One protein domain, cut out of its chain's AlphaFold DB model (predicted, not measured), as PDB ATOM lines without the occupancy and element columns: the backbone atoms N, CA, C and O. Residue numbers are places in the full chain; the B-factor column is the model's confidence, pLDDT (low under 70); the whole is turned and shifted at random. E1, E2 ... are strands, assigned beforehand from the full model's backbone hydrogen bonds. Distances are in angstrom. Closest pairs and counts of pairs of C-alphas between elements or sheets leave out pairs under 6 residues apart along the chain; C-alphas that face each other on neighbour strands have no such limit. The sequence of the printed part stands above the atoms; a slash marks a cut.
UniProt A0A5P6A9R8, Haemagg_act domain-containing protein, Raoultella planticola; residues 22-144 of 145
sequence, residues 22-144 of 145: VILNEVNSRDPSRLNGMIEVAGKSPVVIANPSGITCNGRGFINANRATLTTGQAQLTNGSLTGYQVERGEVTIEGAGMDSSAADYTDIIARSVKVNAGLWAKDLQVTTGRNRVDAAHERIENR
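Overview. This is residues 22 to 144 of the 145 residues of the protein "Haemagg_act domain-containing protein" of Raoultella planticola (UniProt A0A5P6A9R8). The chain winds in stacked, roughly three-sided turns, a short solenoid: the sheet E1 E3 E5 E10 E13 makes one wall, the sheet E2 E4 E8 E11 a second, and the small pair E9 and E12, with links of the earlier turns, closes part of the third side. The hairpin E6 and E7 leaves the winding between E5 and E8 and joins the hairpin E14 and E15 in a twisted antiparallel sheet, which covers the outside of the largest wall. The 123 printed residues hold 15 named strands, E1 to E15 in order along the chain, and no named helix; the class is all strand, and the sheets of the winding are parallel. The whole is compact, with a radius of gyration of the C-alphas of 13.0 A, and rounded, with spans of 33 by 30 by 26 A.

Along the chain. The largest sheet holds E1, residues 23 to 26, E3, residues 47 to 50, E5, residues 67 to 71 and 12.9 A long, E10, residues 106 to 111 and 16.4 A long, and E13, residues 125 to 129 and 13.1 A long. E1 begins at C-alpha 23, (16.445, 24.557, 80.923). The second sheet holds E2, residues 33 to 35, E4, residues 55 to 57, E8, residues 91 to 94, and E11, residues 113 to 116 and 10.2 A long. E9, residues 99 to 101, and E12, residues 120 to 122, form a sheet of two. The antiparallel sheet holds E6, residues 73 to 78 and 15.6 A long, E7, residues 81 to 87 and 18.1 A long, E14, residues 132 to 135, and E15, residues 141 to 143. E7 begins at C-alpha 81, (9.500, 31.735, 76.259), and E15 ends at C-alpha 143, (-3.752, 33.819, 94.076).

Arrangement. The largest sheet runs E1, E3, E5, E10, E13, with E1 and E13 as edge strands. N 25 and O 48 of E1 and E3 are within hydrogen-bond range at 2.8 A, N 69 and O 47 of E3 and E5 at 2.9 A, N 70 and O 108 of E5 and E10 at 2.8 A, and N 109 and O 126 of E10 and E13 at 2.9 A. The second sheet runs E2, E4, E8, E11; N 35 and O 56 of E2 and E4, N 57 and O 93 of E4 and E8, and N 94 and O 115 of E8 and E11 are each 2.8 A apart. These two sheets are face to face, with best planes 43 degrees apart; the closest C-alphas of E8 and E10 are those of Glu 91 and Ala 111, 6.1 A. E9 and E12 are parallel neighbours, with N 101 and O 121 2.8 A apart. The closest C-alphas of E10 and E12 are those of Thr 107 and Ala 122, 6.6 A. The antiparallel sheet runs E6, E7, E14, E15 and is only just strongly twisted, with C-alphas up to 4.1 A off its best plane. N 76 and O 84 of the hairpin E6 and E7, N 85 and O 134 of E7 and E14, and N 133 and O 142 of the hairpin E14 and E15 are each 2.8 A apart. This sheet and the largest one are face to face, with best planes 40 degrees apart, and the three sheets form a stack of sheets, face to face in turn. The closest C-alphas of E7 and E10 are those of Val 87 and Ala 111, 6.2 A.

Size, cuts and confidence. The C-alphas farthest apart are those of Asn 79 and Gly 96, 39.4 A. The printed part, residues 22 to 144, has no cut. The link E2 to E3, with 11 residues, is long; E1 to E2 and E4 to E5 are short, and the other links are tight. Residues 39 to 40 pair with residues 62 to 63, parallel, outside the named strands. The mean pLDDT of the printed part is 95.2, and no printed residue is under 70.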
ATOM      1  N   VAL A  22      17.039  29.207  79.689       93.44
ATOM      2  CA  VAL A  22      16.494  28.387  80.774       93.44
ATOM      3  C   VAL A  22      16.398  26.944  80.283       93.44
ATOM      4  O   VAL A  22      16.087  26.707  79.114       93.44
ATOM      5  N   ILE A  23      16.650  25.985  81.167       95.31
ATOM      6  CA  ILE A  23      16.445  24.557  80.923       95.31
ATOM      7  C   ILE A  23      15.177  24.132  81.666       95.31
ATOM      8  O   ILE A  23      15.190  23.965  82.884       95.31
ATOM      9  N   LEU A  24      14.076  23.967  80.929       96.75
ATOM     10  CA  LEU A  24      12.807  23.473  81.463       96.75
ATOM     11  C   LEU A  24      12.713  21.952  81.287       96.75
ATOM     12  O   LEU A  24      12.664  21.462  80.162       96.75
ATOM     13  N   ASN A  25      12.633  21.223  82.399       96.81
ATOM     14  CA  ASN A  25      12.311  19.798  82.428       96.81
ATOM     15  C   ASN A  25      10.871  19.635  82.919       96.81
ATOM     16  O   ASN A  25      10.607  19.732  84.119       96.81
ATOM     17  N   GLU A  26       9.943  19.419  81.990       95.94
ATOM     18  CA  GLU A  26       8.519  19.259  82.288       95.94
ATOM     19  C   GLU A  26       8.107  17.784  82.223       95.94
ATOM     20  O   GLU A  26       8.306  17.105  81.214       95.94
ATOM     21  N   VAL A  27       7.509  17.288  83.305       96.62
ATOM     22  CA  VAL A  27       6.940  15.942  83.389       96.62
ATOM     23  C   VAL A  27       5.424  16.043  83.279       96.62
ATOM     24  O   VAL A  27       4.763  16.630  84.133       96.62
ATOM     25  N   ASN A  28       4.867  15.430  82.234       90.44
ATOM     26  CA  ASN A  28       3.427  15.425  81.951       90.44
ATOM     27  C   ASN A  28       2.760  14.061  82.242       90.44
ATOM     28  O   ASN A  28       1.757  13.695  81.634       90.44
ATOM     29  N   SER A  29       3.341  13.263  83.143       93.69
ATOM     30  CA  SER A  29       2.758  11.998  83.598       93.69
ATOM     31  C   SER A  29       2.037  12.167  84.940       93.69
ATOM     32  O   SER A  29       2.053  13.231  85.565       93.69
ATOM     33  N   ARG A  30       1.380  11.098  85.398       93.81
ATOM     34  CA  ARG A  30       0.759  11.040  86.732       93.81
ATOM     35  C   ARG A  30       1.760  10.719  87.844       93.81
ATOM     36  O   ARG A  30       1.385  10.767  89.012       93.81
ATOM     37  N   ASP A  31       2.998  10.397  87.487       96.38
ATOM     38  CA  ASP A  31       4.009   9.959  88.439       96.38
ATOM     39  C   ASP A  31       4.807  11.158  88.971       96.38
ATOM     40  O   ASP A  31       5.230  12.017  88.188       96.38
ATOM     41  N   PRO A  32       5.036  11.239  90.291       96.50
ATOM     42  CA  PRO A  32       5.875  12.278  90.869       96.50
ATOM     43  C   PRO A  32       7.354  12.060  90.528       96.50
ATOM     44  O   PRO A  32       7.823  10.934  90.345       96.50
ATOM     45  N   SER A  33       8.118  13.150  90.507       97.56
ATOM     46  CA  SER A  33       9.570  13.107  90.326       97.56
ATOM     47  C   SER A  33      10.266  12.781  91.645       97.56
ATOM     48  O   SER A  33       9.910  13.323  92.688       97.56
ATOM     49  N   ARG A  34      11.303  11.939  91.601       96.44
ATOM     50  CA  ARG A  34      12.183  11.663  92.748       96.44
ATOM     51  C   ARG A  34      13.603  12.115  92.434       96.44
ATOM     52  O   ARG A  34      14.262  11.541  91.570       96.44
ATOM     53  N   LEU A  35      14.060  13.142  93.133       95.25
ATOM     54  CA  LEU A  35      15.386  13.728  93.006       95.25
ATOM     55  C   LEU A  35      16.281  13.170  94.119       95.25
ATOM     56  O   LEU A  35      16.343  13.703  95.224       95.25
ATOM     57  N   ASN A  36      16.960  12.066  93.805       94.38
ATOM     58  CA  ASN A  36      17.854  11.346  94.724       94.38
ATOM     59  C   ASN A  36      19.343  11.634  94.431       94.38
ATOM     60  O   ASN A  36      20.230  10.855  94.787       94.38
ATOM     61  N   GLY A  37      19.624  12.701  93.675       91.62
ATOM     62  CA  GLY A  37      20.927  12.968  93.072       91.62
ATOM     63  C   GLY A  37      21.150  14.443  92.718       91.62
ATOM     64  O   GLY A  37      20.198  15.216  92.717       91.62
ATOM     65  N   MET A  38      22.407  14.837  92.458       91.38
ATOM     66  CA  MET A  38      22.744  16.203  92.066       91.38
ATOM     67  C   MET A  38      22.318  16.353  90.616       91.38
ATOM     68  O   MET A  38      22.567  15.461  89.802       91.38
ATOM     69  N   ILE A  39      21.715  17.486  90.300       92.00
ATOM     70  CA  ILE A  39      21.410  17.878  88.933       92.00
ATOM     71  C   ILE A  39      22.508  18.837  88.497       92.00
ATOM     72  O   ILE A  39      22.632  19.929  89.044       92.00
ATOM     73  N   GLU A  40      23.318  18.427  87.525       92.31
ATOM     74  CA  GLU A  40      24.391  19.256  86.984       92.31
ATOM     75  C   GLU A  40      24.037  19.796  85.601       92.31
ATOM     76  O   GLU A  40      23.667  19.046  84.696       92.31
ATOM     77  N   VAL A  41      24.235  21.102  85.420       91.75
ATOM     78  CA  VAL A  41      24.315  21.709  84.092       91.75
ATOM     79  C   VAL A  41      25.764  21.648  83.615       91.75
ATOM     80  O   VAL A  41      26.653  22.282  84.187       91.75
ATOM     81  N   ALA A  42      26.014  20.908  82.535       89.69
ATOM     82  CA  ALA A  42      27.263  21.013  81.787       89.69
ATOM     83  C   ALA A  42      27.246  22.336  80.997       89.69
ATOM     84  O   ALA A  42      26.795  22.392  79.855       89.69
ATOM     85  N   GLY A  43      27.652  23.416  81.664       87.38
ATOM     86  CA  GLY A  43      27.561  24.801  81.199       87.38
ATOM     87  C   GLY A  43      27.155  25.698  82.365       87.38
ATOM     88  O   GLY A  43      27.508  25.409  83.507       87.38
ATOM     89  N   LYS A  44      26.379  26.754  82.100       87.25
ATOM     90  CA  LYS A  44      25.685  27.522  83.144       87.25
ATOM     91  C   LYS A  44      24.341  28.022  82.622       87.25
ATOM     92  O   LYS A  44      24.296  28.744  81.636       87.25
ATOM     93  N   SER A  45      23.246  27.634  83.269       92.31
ATOM     94  CA  SER A  45      21.897  28.082  82.895       92.31
ATOM     95  C   SER A  45      20.923  27.878  84.061       92.31
ATOM     96  O   SER A  45      21.129  26.949  84.850       92.31
ATOM     97  N   PRO A  46      19.863  28.696  84.189       95.12
ATOM     98  CA  PRO A  46      18.757  28.408  85.093       95.12
ATOM     99  C   PRO A  46      18.103  27.058  84.781       95.12
ATOM    100  O   PRO A  46      17.910  26.712  83.612       95.12
ATOM    101  N   VAL A  47      17.712  26.317  85.818       96.06
ATOM    102  CA  VAL A  47      17.051  25.010  85.688       96.06
ATOM    103  C   VAL A  47      15.681  25.048  86.341       96.06
ATOM    104  O   VAL A  47      15.534  25.495  87.476       96.06
ATOM    105  N   VAL A  48      14.689  24.508  85.642       97.88
ATOM    106  CA  VAL A  48      13.339  24.301  86.158       97.88
ATOM    107  C   VAL A  48      12.998  22.820  86.077       97.88
ATOM    108  O   VAL A  48      13.128  22.208  85.016       97.88
ATOM    109  N   ILE A  49      12.531  22.254  87.188       97.81
ATOM    110  CA  ILE A  49      11.895  20.937  87.242       97.81
ATOM    111  C   ILE A  49      10.411  21.157  87.532       97.81
ATOM    112  O   ILE A  49      10.048  21.569  88.635       97.81
ATOM    113  N   ALA A  50       9.562  20.900  86.539       98.50
ATOM    114  CA  ALA A  50       8.120  21.084  86.626       98.50
ATOM    115  C   ALA A  50       7.407  19.729  86.591       98.50
ATOM    116  O   ALA A  50       7.459  19.019  85.586       98.50
ATOM    117  N   ASN A  51       6.734  19.363  87.683       98.50
ATOM    118  CA  ASN A  51       5.915  18.155  87.740       98.50
ATOM    119  C   ASN A  51       4.653  18.377  88.593       98.50
ATOM    120  O   ASN A  51       4.717  18.306  89.825       98.50
ATOM    121  N   PRO A  52       3.479  18.580  87.966       98.38
ATOM    122  CA  PRO A  52       2.215  18.744  88.682       98.38
ATOM    123  C   PRO A  52       1.764  17.547  89.521       98.38
ATOM    124  O   PRO A  52       0.837  17.674  90.320       98.38
ATOM    125  N   SER A  53       2.368  16.374  89.344       98.38
ATOM    126  CA  SER A  53       2.086  15.190  90.159       98.38
ATOM    127  C   SER A  53       2.873  15.176  91.477       98.38
ATOM    128  O   SER A  53       2.502  14.446  92.392       98.38
ATOM    129  N   GLY A  54       3.897  16.025  91.615       98.50
ATOM    130  CA  GLY A  54       4.702  16.187  92.827       98.50
ATOM    131  C   GLY A  54       6.199  15.996  92.585       98.50
ATOM    132  O   GLY A  54       6.619  15.435  91.569       98.50
ATOM    133  N   ILE A  55       7.009  16.468  93.533       98.50
ATOM    134  CA  ILE A  55       8.471  16.353  93.503       98.50
ATOM    135  C   ILE A  55       8.962  15.978  94.900       98.50
ATOM    136  O   ILE A  55       8.714  16.694  95.862       98.50
ATOM    137  N   THR A  56       9.718  14.894  95.018       97.81
ATOM    138  CA  THR A  56      10.405  14.516  96.255       97.81
ATOM    139  C   THR A  56      11.903  14.724  96.088       97.81
ATOM    140  O   THR A  56      12.485  14.187  95.149       97.81
ATOM    141  N   CYS A  57      12.537  15.456  96.999       96.31
ATOM    142  CA  CYS A  57      13.989  15.583  97.096       96.31
ATOM    143  C   CYS A  57      14.493  14.790  98.298       96.31
ATOM    144  O   CYS A  57      14.079  15.037  99.431       96.31
ATOM    145  N   ASN A  58      15.402  13.853  98.031       94.06
ATOM    146  CA  ASN A  58      16.077  13.060  99.044       94.06
ATOM    147  C   ASN A  58      17.572  12.992  98.729       94.06
ATOM    148  O   ASN A  58      18.088  12.015  98.181       94.06
ATOM    149  N   GLY A  59      18.263  14.067  99.084       73.00
ATOM    150  CA  GLY A  59      19.676  14.018  99.396       73.00
ATOM    151  C   GLY A  59      20.614  14.859  98.569       73.00
ATOM    152  O   GLY A  59      21.804  14.678  98.786       73.00
ATOM    153  N   ARG A  60      20.157  15.718  97.646       73.56
ATOM    154  CA  ARG A  60      21.027  16.493  96.733       73.56
ATOM    155  C   ARG A  60      20.294  17.724  96.165       73.56
ATOM    156  O   ARG A  60      19.097  17.882  96.387       73.56
ATOM    157  N   GLY A  61      21.002  18.599  95.451       85.75
ATOM    158  CA  GLY A  61      20.420  19.749  94.746       85.75
ATOM    159  C   GLY A  61      21.107  20.018  93.412       85.75
ATOM    160  O   GLY A  61      21.156  19.125  92.570       85.75
ATOM    161  N   PHE A  62      21.600  21.232  93.178       91.06
ATOM    162  CA  PHE A  62      21.985  21.678  91.835       91.06
ATOM    163  C   PHE A  62      23.461  22.063  91.734       91.06
ATOM    164  O   PHE A  62      24.017  22.654  92.650       91.06
ATOM    165  N   ILE A  63      24.087  21.761  90.595       88.81
ATOM    166  CA  ILE A  63      25.450  22.165  90.235       88.81
ATOM    167  C   ILE A  63      25.375  23.018  88.966       88.81
ATOM    168  O   ILE A  63      24.722  22.641  87.993       88.81
ATOM    169  N   ASN A  64      26.064  24.163  88.974       86.88
ATOM    170  CA  ASN A  64      26.123  25.126  87.864       86.88
ATOM    171  C   ASN A  64      24.764  25.699  87.409       86.88
ATOM    172  O   ASN A  64      24.657  26.250  86.310       86.88
ATOM    173  N   ALA A  65      23.737  25.633  88.257       88.31
ATOM    174  CA  ALA A  65      22.491  26.366  88.064       88.31
ATOM    175  C   ALA A  65      22.548  27.656  88.891       88.31
ATOM    176  O   ALA A  65      22.602  27.600  90.112       88.31
ATOM    177  N   ASN A  66      22.553  28.828  88.250       90.44
ATOM    178  CA  ASN A  66      22.485  30.109  88.973       90.44
ATOM    179  C   ASN A  66      21.114  30.325  89.637       90.44
ATOM    180  O   ASN A  66      21.037  30.946  90.693       90.44
ATOM    181  N   ARG A  67      20.051  29.783  89.039       95.94
ATOM    182  CA  ARG A  67      18.716  29.680  89.629       95.94
ATOM    183  C   ARG A  67      18.183  28.265  89.439       95.94
ATOM    184  O   ARG A  67      18.275  27.725  88.335       95.94
ATOM    185  N   ALA A  68      17.612  27.698  90.493       96.44
ATOM    186  CA  ALA A  68      16.958  26.401  90.458       96.44
ATOM    187  C   ALA A  68      15.506  26.520  90.929       96.44
ATOM    188  O   ALA A  68      15.252  26.975  92.040       96.44
ATOM    189  N   THR A  69      14.558  26.083  90.104       98.06
ATOM    190  CA  THR A  69      13.130  26.128  90.430       98.06
ATOM    191  C   THR A  69      12.551  24.720  90.457       98.06
ATOM    192  O   THR A  69      12.578  24.002  89.456       98.06
ATOM    193  N   LEU A  70      11.990  24.328  91.599       98.19
ATOM    194  CA  LEU A  70      11.141  23.150  91.736       98.19
ATOM    195  C   LEU A  70       9.687  23.605  91.743       98.19
ATOM    196  O   LEU A  70       9.295  24.405  92.592       98.19
ATOM    197  N   THR A  71       8.877  23.102  90.815       98.69
ATOM    198  CA  THR A  71       7.476  23.512  90.730       98.69
ATOM    199  C   THR A  71       6.516  22.360  90.485       98.69
ATOM    200  O   THR A  71       6.776  21.470  89.678       98.69
ATOM    201  N   THR A  72       5.368  22.386  91.165       98.69
ATOM    202  CA  THR A  72       4.209  21.543  90.811       98.69
ATOM    203  C   THR A  72       3.206  22.300  89.942       98.69
ATOM    204  O   THR A  72       2.111  21.815  89.654       98.69
ATOM    205  N   GLY A  73       3.560  23.510  89.513       98.12
ATOM    206  CA  GLY A  73       2.815  24.234  88.503       98.12
ATOM    207  C   GLY A  73       3.081  23.697  87.103       98.12
ATOM    208  O   GLY A  73       4.193  23.286  86.775       98.12
ATOM    209  N   GLN A  74       2.057  23.743  86.256       97.88
ATOM    210  CA  GLN A  74       2.234  23.551  84.822       97.88
ATOM    211  C   GLN A  74       2.959  24.768  84.240       97.88
ATOM    212  O   GLN A  74       2.527  25.908  84.464       97.88
ATOM    213  N   ALA A  75       4.035  24.540  83.488       97.38
ATOM    214  CA  ALA A  75       4.792  25.616  82.865       97.38
ATOM    215  C   ALA A  75       3.939  26.344  81.812       97.38
ATOM    216  O   ALA A  75       3.205  25.732  81.041       97.38
ATOM    217  N   GLN A  76       4.012  27.673  81.794       97.44
ATOM    218  CA  GLN A  76       3.293  28.524  80.850       97.44
ATOM    219  C   GLN A  76       4.283  29.080  79.826       97.44
ATOM    220  O   GLN A  76       5.186  29.846  80.176       97.44
ATOM    221  N   LEU A  77       4.105  28.718  78.555       96.00
ATOM    222  CA  LEU A  77       4.958  29.160  77.452       96.00
ATOM    223  C   LEU A  77       4.205  30.126  76.533       96.00
ATOM    224  O   LEU A  77       3.099  29.826  76.088       96.00
ATOM    225  N   THR A  78       4.846  31.238  76.176       96.12
ATOM    226  CA  THR A  78       4.367  32.170  75.144       96.12
ATOM    227  C   THR A  78       5.480  32.365  74.128       96.12
ATOM    228  O   THR A  78       6.573  32.798  74.486       96.12
ATOM    229  N   ASN A  79       5.228  32.029  72.859       92.94
ATOM    230  CA  ASN A  79       6.219  32.124  71.776       92.94
ATOM    231  C   ASN A  79       7.562  31.442  72.121       92.94
ATOM    232  O   ASN A  79       8.635  31.981  71.859       92.94
ATOM    233  N   GLY A  80       7.503  30.278  72.778       88.25
ATOM    234  CA  GLY A  80       8.686  29.517  73.203       88.25
ATOM    235  C   GLY A  80       9.422  30.077  74.428       88.25
ATOM    236  O   GLY A  80      10.422  29.499  74.841       88.25
ATOM    237  N   SER A  81       8.941  31.169  75.027       92.31
ATOM    238  CA  SER A  81       9.500  31.735  76.259       92.31
ATOM    239  C   SER A  81       8.689  31.307  77.477       92.31
ATOM    240  O   SER A  81       7.459  31.359  77.457       92.31
ATOM    241  N   LEU A  82       9.380  30.918  78.548       96.31
ATOM    242  CA  LEU A  82       8.769  30.640  79.845       96.31
ATOM    243  C   LEU A  82       8.264  31.938  80.476       96.31
ATOM    244  O   LEU A  82       9.034  32.867  80.691       96.31
ATOM    245  N   THR A  83       6.962  31.993  80.750       97.19
ATOM    246  CA  THR A  83       6.291  33.177  81.313       97.19
ATOM    247  C   THR A  83       5.820  32.971  82.745       97.19
ATOM    248  O   THR A  83       5.644  33.946  83.471       97.19
ATOM    249  N   GLY A  84       5.653  31.722  83.185       98.00
ATOM    250  CA  GLY A  84       5.301  31.421  84.566       98.00
ATOM    251  C   GLY A  84       4.840  29.989  84.780       98.00
ATOM    252  O   GLY A  84       5.057  29.113  83.943       98.00
ATOM    253  N   TYR A  85       4.171  29.782  85.907       98.44
ATOM    254  CA  TYR A  85       3.731  28.494  86.415       98.44
ATOM    255  C   TYR A  85       2.291  28.604  86.920       98.44
ATOM    256  O   TYR A  85       1.963  29.510  87.688       98.44
ATOM    257  N   GLN A  86       1.431  27.673  86.507       98.06
ATOM    258  CA  GLN A  86       0.052  27.564  86.987       98.06
ATOM    259  C   GLN A  86      -0.057  26.407  87.983       98.06
ATOM    260  O   GLN A  86      -0.007  25.242  87.587       98.06
ATOM    261  N   VAL A  87      -0.198  26.718  89.271       98.44
ATOM    262  CA  VAL A  87      -0.204  25.734  90.360       98.44
ATOM    263  C   VAL A  87      -1.631  25.357  90.741       98.44
ATOM    264  O   VAL A  87      -2.400  26.192  91.206       98.44
ATOM    265  N   GLU A  88      -1.966  24.072  90.619       97.31
ATOM    266  CA  GLU A  88      -3.291  23.543  90.987       97.31
ATOM    267  C   GLU A  88      -3.233  22.466  92.075       97.31
ATOM    268  O   GLU A  88      -4.114  22.376  92.938       97.31
ATOM    269  N   ARG A  89      -2.197  21.627  92.020       97.31
ATOM    270  CA  ARG A  89      -2.030  20.414  92.826       97.31
ATOM    271  C   ARG A  89      -0.545  20.069  92.983       97.31
ATOM    272  O   ARG A  89       0.311  20.804  92.495       97.31
ATOM    273  N   GLY A  90      -0.275  18.942  93.635       98.12
ATOM    274  CA  GLY A  90       1.067  18.396  93.822       98.12
ATOM    275  C   GLY A  90       1.766  18.944  95.064       98.12
ATOM    276  O   GLY A  90       1.549  20.081  95.476       98.12
ATOM    277  N   GLU A  91       2.610  18.115  95.657       98.69
ATOM    278  CA  GLU A  91       3.418  18.464  96.821       98.69
ATOM    279  C   GLU A  91       4.900  18.445  96.442       98.69
ATOM    280  O   GLU A  91       5.334  17.573  95.682       98.69
ATOM    281  N   VAL A  92       5.669  19.396  96.974       98.62
ATOM    282  CA  VAL A  92       7.130  19.273  97.029       98.62
ATOM    283  C   VAL A  92       7.520  18.770  98.411       98.62
ATOM    284  O   VAL A  92       7.234  19.425  99.411       98.62
ATOM    285  N   THR A  93       8.198  17.630  98.468       98.56
ATOM    286  CA  THR A  93       8.630  16.996  99.717       98.56
ATOM    287  C   THR A  93      10.144  16.975  99.799       98.56
ATOM    288  O   THR A  93      10.803  16.439  98.914       98.56
ATOM    289  N   ILE A  94      10.699  17.519 100.876       98.25
ATOM    290  CA  ILE A  94      12.123  17.460 101.205       98.25
ATOM    291  C   ILE A  94      12.285  16.497 102.376       98.25
ATOM    292  O   ILE A  94      11.748  16.736 103.459       98.25
ATOM    293  N   GLU A  95      12.990  15.393 102.162       97.75
ATOM    294  CA  GLU A  95      13.085  14.296 103.127       97.75
ATOM    295  C   GLU A  95      14.458  13.613 103.112       97.75
ATOM    296  O   GLU A  95      15.321  13.930 102.296       97.75
ATOM    297  N   GLY A  96      14.667  12.678 104.043       96.44
ATOM    298  CA  GLY A  96      15.893  11.887 104.132       96.44
ATOM    299  C   GLY A  96      17.142  12.760 104.245       96.44
ATOM    300  O   GLY A  96      17.287  13.514 105.204       96.44
ATOM    301  N   ALA A  97      18.041  12.662 103.266       95.62
ATOM    302  CA  ALA A  97      19.279  13.441 103.237       95.62
ATOM    303  C   ALA A  97      19.077  14.927 102.852       95.62
ATOM    304  O   ALA A  97      20.044  15.685 102.820       95.62
ATOM    305  N   GLY A  98      17.840  15.365 102.600       96.12
ATOM    306  CA  GLY A  98      17.497  16.776 102.433       96.12
ATOM    307  C   GLY A  98      17.714  17.323 101.023       96.12
ATOM    308  O   GLY A  98      17.657  16.588 100.038       96.12
ATOM    309  N   MET A  99      17.931  18.632 100.921       95.62
ATOM    310  CA  MET A  99      18.179  19.349  99.668       95.62
ATOM    311  C   MET A  99      19.305  20.363  99.858       95.62
ATOM    312  O   MET A  99      19.169  21.300 100.643       95.62
ATOM    313  N   ASP A 100      20.393  20.206  99.106       93.50
ATOM    314  CA  ASP A 100      21.505  21.159  99.089       93.50
ATOM    315  C   ASP A 100      21.543  21.935  97.767       93.50
ATOM    316  O   ASP A 100      22.038  21.459  96.746       93.50
ATOM    317  N   SER A 101      20.995  23.146  97.802       92.50
ATOM    318  CA  SER A 101      20.993  24.119  96.711       92.50
ATOM    319  C   SER A 101      21.961  25.280  96.976       92.50
ATOM    320  O   SER A 101      21.834  26.353  96.391       92.50
ATOM    321  N   SER A 102      22.945  25.100  97.863       90.94
ATOM    322  CA  SER A 102      23.894  26.158  98.246       90.94
ATOM    323  C   SER A 102      24.805  26.621  97.101       90.94
ATOM    324  O   SER A 102      25.342  27.729  97.144       90.94
ATOM    325  N   ALA A 103      24.963  25.810  96.052       88.25
ATOM    326  CA  ALA A 103      25.702  26.190  94.852       88.25
ATOM    327  C   ALA A 103      24.901  27.115  93.912       88.25
ATOM    328  O   ALA A 103      25.512  27.802  93.089       88.25
ATOM    329  N   ALA A 104      23.569  27.167  94.038       90.62
ATOM    330  CA  ALA A 104      22.726  28.107  93.305       90.62
ATOM    331  C   ALA A 104      22.659  29.460  94.025       90.62
ATOM    332  O   ALA A 104      22.737  29.528  95.251       90.62
ATOM    333  N   ASP A 105      22.514  30.546  93.262       92.88
ATOM    334  CA  ASP A 105      22.323  31.879  93.843       92.88
ATOM    335  C   ASP A 105      20.878  32.059  94.319       92.88
ATOM    336  O   ASP A 105      20.660  32.617  95.389       92.88
ATOM    337  N   TYR A 106      19.916  31.497  93.578       95.50
ATOM    338  CA  TYR A 106      18.491  31.533  93.906       95.50
ATOM    339  C   TYR A 106      17.857  30.147  93.810       95.50
ATOM    340  O   TYR A 106      18.106  29.399  92.860       95.50
ATOM    341  N   THR A 107      17.002  29.818  94.773       97.06
ATOM    342  CA  THR A 107      16.205  28.591  94.779       97.06
ATOM    343  C   THR A 107      14.734  28.924  94.971       97.06
ATOM    344  O   THR A 107      14.357  29.543  95.961       97.06
ATOM    345  N   ASP A 108      13.897  28.459  94.049       98.25
ATOM    346  CA  ASP A 108      12.453  28.652  94.089       98.25
ATOM    347  C   ASP A 108      11.751  27.311  94.320       98.25
ATOM    348  O   ASP A 108      12.008  26.335  93.611       98.25
ATOM    349  N   ILE A 109      10.823  27.266  95.274       98.44
ATOM    350  CA  ILE A 109       9.875  26.160  95.436       98.44
ATOM    351  C   ILE A 109       8.462  26.710  95.252       98.44
ATOM    352  O   ILE A 109       7.970  27.480  96.074       98.44
ATOM    353  N   ILE A 110       7.799  26.310  94.168       98.75
ATOM    354  CA  ILE A 110       6.480  26.817  93.774       98.75
ATOM    355  C   ILE A 110       5.511  25.635  93.683       98.75
ATOM    356  O   ILE A 110       5.513  24.892  92.707       98.75
ATOM    357  N   ALA A 111       4.682  25.406  94.699       98.69
ATOM    358  CA  ALA A 111       3.901  24.168  94.768       98.69
ATOM    359  C   ALA A 111       2.531  24.339  95.412       98.69
ATOM    360  O   ALA A 111       2.267  25.335  96.078       98.69
ATOM    361  N   ARG A 112       1.625  23.362  95.259       98.38
ATOM    362  CA  ARG A 112       0.339  23.449  95.970       98.38
ATOM    363  C   ARG A 112       0.542  23.313  97.477       98.38
ATOM    364  O   ARG A 112      -0.079  24.071  98.228       98.38
ATOM    365  N   SER A 113       1.393  22.385  97.900       98.69
ATOM    366  CA  SER A 113       1.898  22.255  99.269       98.69
ATOM    367  C   SER A 113       3.393  21.950  99.257       98.69
ATOM    368  O   SER A 113       3.938  21.467  98.262       98.69
ATOM    369  N   VAL A 114       4.059  22.257 100.368       98.75
ATOM    370  CA  VAL A 114       5.469  21.936 100.585       98.75
ATOM    371  C   VAL A 114       5.603  21.274 101.946       98.75
ATOM    372  O   VAL A 114       5.055  21.768 102.933       98.75
ATOM    373  N   LYS A 115       6.347  20.173 101.999       98.62
ATOM    374  CA  LYS A 115       6.651  19.427 103.216       98.62
ATOM    375  C   LYS A 115       8.160  19.357 103.406       98.62
ATOM    376  O   LYS A 115       8.854  18.759 102.590       98.62
ATOM    377  N   VAL A 116       8.669  19.942 104.487       97.75
ATOM    378  CA  VAL A 116      10.107  19.944 104.801       97.75
ATOM    379  C   VAL A 116      10.346  19.124 106.064       97.75
ATOM    380  O   VAL A 116      10.037  19.561 107.167       97.75
ATOM    381  N   ASN A 117      10.887  17.923 105.882       97.38
ATOM    382  CA  ASN A 117      11.170  16.949 106.939       97.38
ATOM    383  C   ASN A 117      12.675  16.688 107.133       97.38
ATOM    384  O   ASN A 117      13.053  15.835 107.933       97.38
ATOM    385  N   ALA A 118      13.529  17.361 106.367       97.25
ATOM    386  CA  ALA A 118      14.980  17.218 106.388       97.25
ATOM    387  C   ALA A 118      15.646  18.578 106.133       97.25
ATOM    388  O   ALA A 118      14.961  19.572 105.888       97.25
ATOM    389  N   GLY A 119      16.979  18.621 106.196       96.25
ATOM    390  CA  GLY A 119      17.742  19.843 105.945       96.25
ATOM    391  C   GLY A 119      17.503  20.402 104.541       96.25
ATOM    392  O   GLY A 119      17.455  19.658 103.562       96.25
ATOM    393  N   LEU A 120      17.354  21.722 104.453       96.50
ATOM    394  CA  LEU A 120      17.300  22.466 103.201       96.50
ATOM    395  C   LEU A 120      18.311  23.607 103.301       96.50
ATOM    396  O   LEU A 120      18.182  24.476 104.162       96.50
ATOM    397  N   TRP A 121      19.308  23.597 102.420       95.44
ATOM    398  CA  TRP A 121      20.363  24.606 102.357       95.44
ATOM    399  C   TRP A 121      20.285  25.358 101.032       95.44
ATOM    400  O   TRP A 121      20.291  24.752  99.964       95.44
ATOM    401  N   ALA A 122      20.206  26.683 101.095       95.31
ATOM    402  CA  ALA A 122      20.164  27.571  99.938       95.31
ATOM    403  C   ALA A 122      20.740  28.940 100.331       95.31
ATOM    404  O   ALA A 122      20.693  29.305 101.506       95.31
ATOM    405  N   LYS A 123      21.280  29.688  99.360       95.44
ATOM    406  CA  LYS A 123      21.715  31.078  99.583       95.44
ATOM    407  C   LYS A 123      20.518  32.020  99.705       95.44
ATOM    408  O   LYS A 123      20.391  32.724 100.699       95.44
ATOM    409  N   ASP A 124      19.641  31.981  98.706       96.12
ATOM    410  CA  ASP A 124      18.356  32.672  98.676       96.12
ATOM    411  C   ASP A 124      17.271  31.638  98.347       96.12
ATOM    412  O   ASP A 124      17.389  30.892  97.366       96.12
ATOM    413  N   LEU A 125      16.265  31.540  99.215       97.25
ATOM    414  CA  LEU A 125      15.156  30.603  99.087       97.25
ATOM    415  C   LEU A 125      13.839  31.368  99.077       97.25
ATOM    416  O   LEU A 125      13.483  32.010 100.066       97.25
ATOM    417  N   GLN A 126      13.060  31.173  98.019       98.19
ATOM    418  CA  GLN A 126      11.678  31.624  97.953       98.19
ATOM    419  C   GLN A 126      10.732  30.434  97.846       98.19
ATOM    420  O   GLN A 126      10.904  29.545  97.009       98.19
ATOM    421  N   VAL A 127       9.705  30.420  98.696       98.31
ATOM    422  CA  VAL A 127       8.700  29.355  98.725       98.31
ATOM    423  C   VAL A 127       7.313  29.958  98.575       98.31
ATOM    424  O   VAL A 127       6.852  30.691  99.447       98.31
ATOM    425  N   THR A 128       6.623  29.585  97.501       98.50
ATOM    426  CA  THR A 128       5.223  29.942  97.267       98.50
ATOM    427  C   THR A 128       4.365  28.689  97.327       98.50
ATOM    428  O   THR A 128       4.598  27.720  96.601       98.50
ATOM    429  N   THR A 129       3.344  28.721  98.186       98.31
ATOM    430  CA  THR A 129       2.371  27.633  98.326       98.31
ATOM    431  C   THR A 129       0.953  28.100  98.021       98.31
ATOM    432  O   THR A 129       0.646  29.285  98.148       98.31
ATOM    433  N   GLY A 130       0.070  27.185  97.615       98.06
ATOM    434  CA  GLY A 130      -1.310  27.534  97.261       98.06
ATOM    435  C   GLY A 130      -1.688  27.173  95.832       98.06
ATOM    436  O   GLY A 130      -0.892  26.618  95.080       98.06
ATOM    437  N   ARG A 131      -2.941  27.461  95.463       98.25
ATOM    438  CA  ARG A 131      -3.359  27.454  94.056       98.25
ATOM    439  C   ARG A 131      -3.162  28.852  93.504       98.25
ATOM    440  O   ARG A 131      -3.997  29.716  93.742       98.25
ATOM    441  N   ASN A 132      -2.065  29.081  92.800       97.81
ATOM    442  CA  ASN A 132      -1.680  30.416  92.352       97.81
ATOM    443  C   ASN A 132      -1.113  30.352  90.933       97.81
ATOM    444  O   ASN A 132      -0.710  29.290  90.449       97.81
ATOM    445  N   ARG A 133      -1.031  31.511  90.289       98.12
ATOM    446  CA  ARG A 133      -0.163  31.732  89.137       98.12
ATOM    447  C   ARG A 133       1.063  32.504  89.603       98.12
ATOM    448  O   ARG A 133       0.924  33.504  90.299       98.12
ATOM    449  N   VAL A 134       2.245  32.028  89.236       98.44
ATOM    450  CA  VAL A 134       3.524  32.667  89.571       98.44
ATOM    451  C   VAL A 134       4.251  32.968  88.272       98.44
ATOM    452  O   VAL A 134       4.272  32.113  87.387       98.44
ATOM    453  N   ASP A 135       4.796  34.168  88.103       98.00
ATOM    454  CA  ASP A 135       5.590  34.487  86.914       98.00
ATOM    455  C   ASP A 135       6.961  33.785  86.922       98.00
ATOM    456  O   ASP A 135       7.416  33.249  87.931       98.00
ATOM    457  N   ALA A 136       7.623  33.729  85.763       96.44
ATOM    458  CA  ALA A 136       8.872  32.974  85.616       96.44
ATOM    459  C   ALA A 136      10.031  33.528  86.468       96.44
ATOM    460  O   ALA A 136      10.957  32.783  86.784       96.44
ATOM    461  N   ALA A 137       9.977  34.818  86.819       95.19
ATOM    462  CA  ALA A 137      10.957  35.488  87.671       95.19
ATOM    463  C   ALA A 137      10.691  35.295  89.177       95.19
ATOM    464  O   ALA A 137      11.570  35.607  89.974       95.19
ATOM    465  N   HIS A 138       9.524  34.748  89.548       96.62
ATOM    466  CA  HIS A 138       9.055  34.614  90.930       96.62
ATOM    467  C   HIS A 138       8.865  35.964  91.652       96.62
ATOM    468  O   HIS A 138       9.015  36.068  92.862       96.62
ATOM    469  N   GLU A 139       8.492  37.009  90.916       96.62
ATOM    470  CA  GLU A 139       8.271  38.363  91.442       96.62
ATOM    471  C   GLU A 139       6.779  38.688  91.596       96.62
ATOM    472  O   GLU A 139       6.394  39.555  92.385       96.62
ATOM    473  N   ARG A 140       5.915  37.997  90.843       97.00
ATOM    474  CA  ARG A 140       4.468  38.239  90.823       97.00
ATOM    475  C   ARG A 140       3.702  36.958  91.111       97.00
ATOM    476  O   ARG A 140       3.824  35.970  90.388       97.00
ATOM    477  N   ILE A 141       2.855  37.013  92.138       97.31
ATOM    478  CA  ILE A 141       2.003  35.904  92.571       97.31
ATOM    479  C   ILE A 141       0.543  36.352  92.507       97.31
ATOM    480  O   ILE A 141       0.135  37.302  93.175       97.31
ATOM    481  N   GLU A 142      -0.254  35.647  91.713       96.56
ATOM    482  CA  GLU A 142      -1.693  35.855  91.585       96.56
ATOM    483  C   GLU A 142      -2.428  34.662  92.200       96.56
ATOM    484  O   GLU A 142      -2.442  33.556  91.650       96.56
ATOM    485  N   ASN A 143      -3.036  34.876  93.366       89.25
ATOM    486  CA  ASN A 143      -3.752  33.819  94.076       89.25
ATOM    487  C   ASN A 143      -5.057  33.465  93.356       89.25
ATOM    488  O   ASN A 143      -5.836  34.350  92.989       89.25
ATOM    489  N   ARG A 144      -5.338  32.166  93.214       78.38
ATOM    490  CA  ARG A 144      -6.646  31.680  92.767       78.38
ATOM    491  C   ARG A 144      -7.495  31.317  93.979       78.38
ATOM    492  O   ARG A 144      -7.014  30.693  94.923       78.38
TER     493      ARG A 144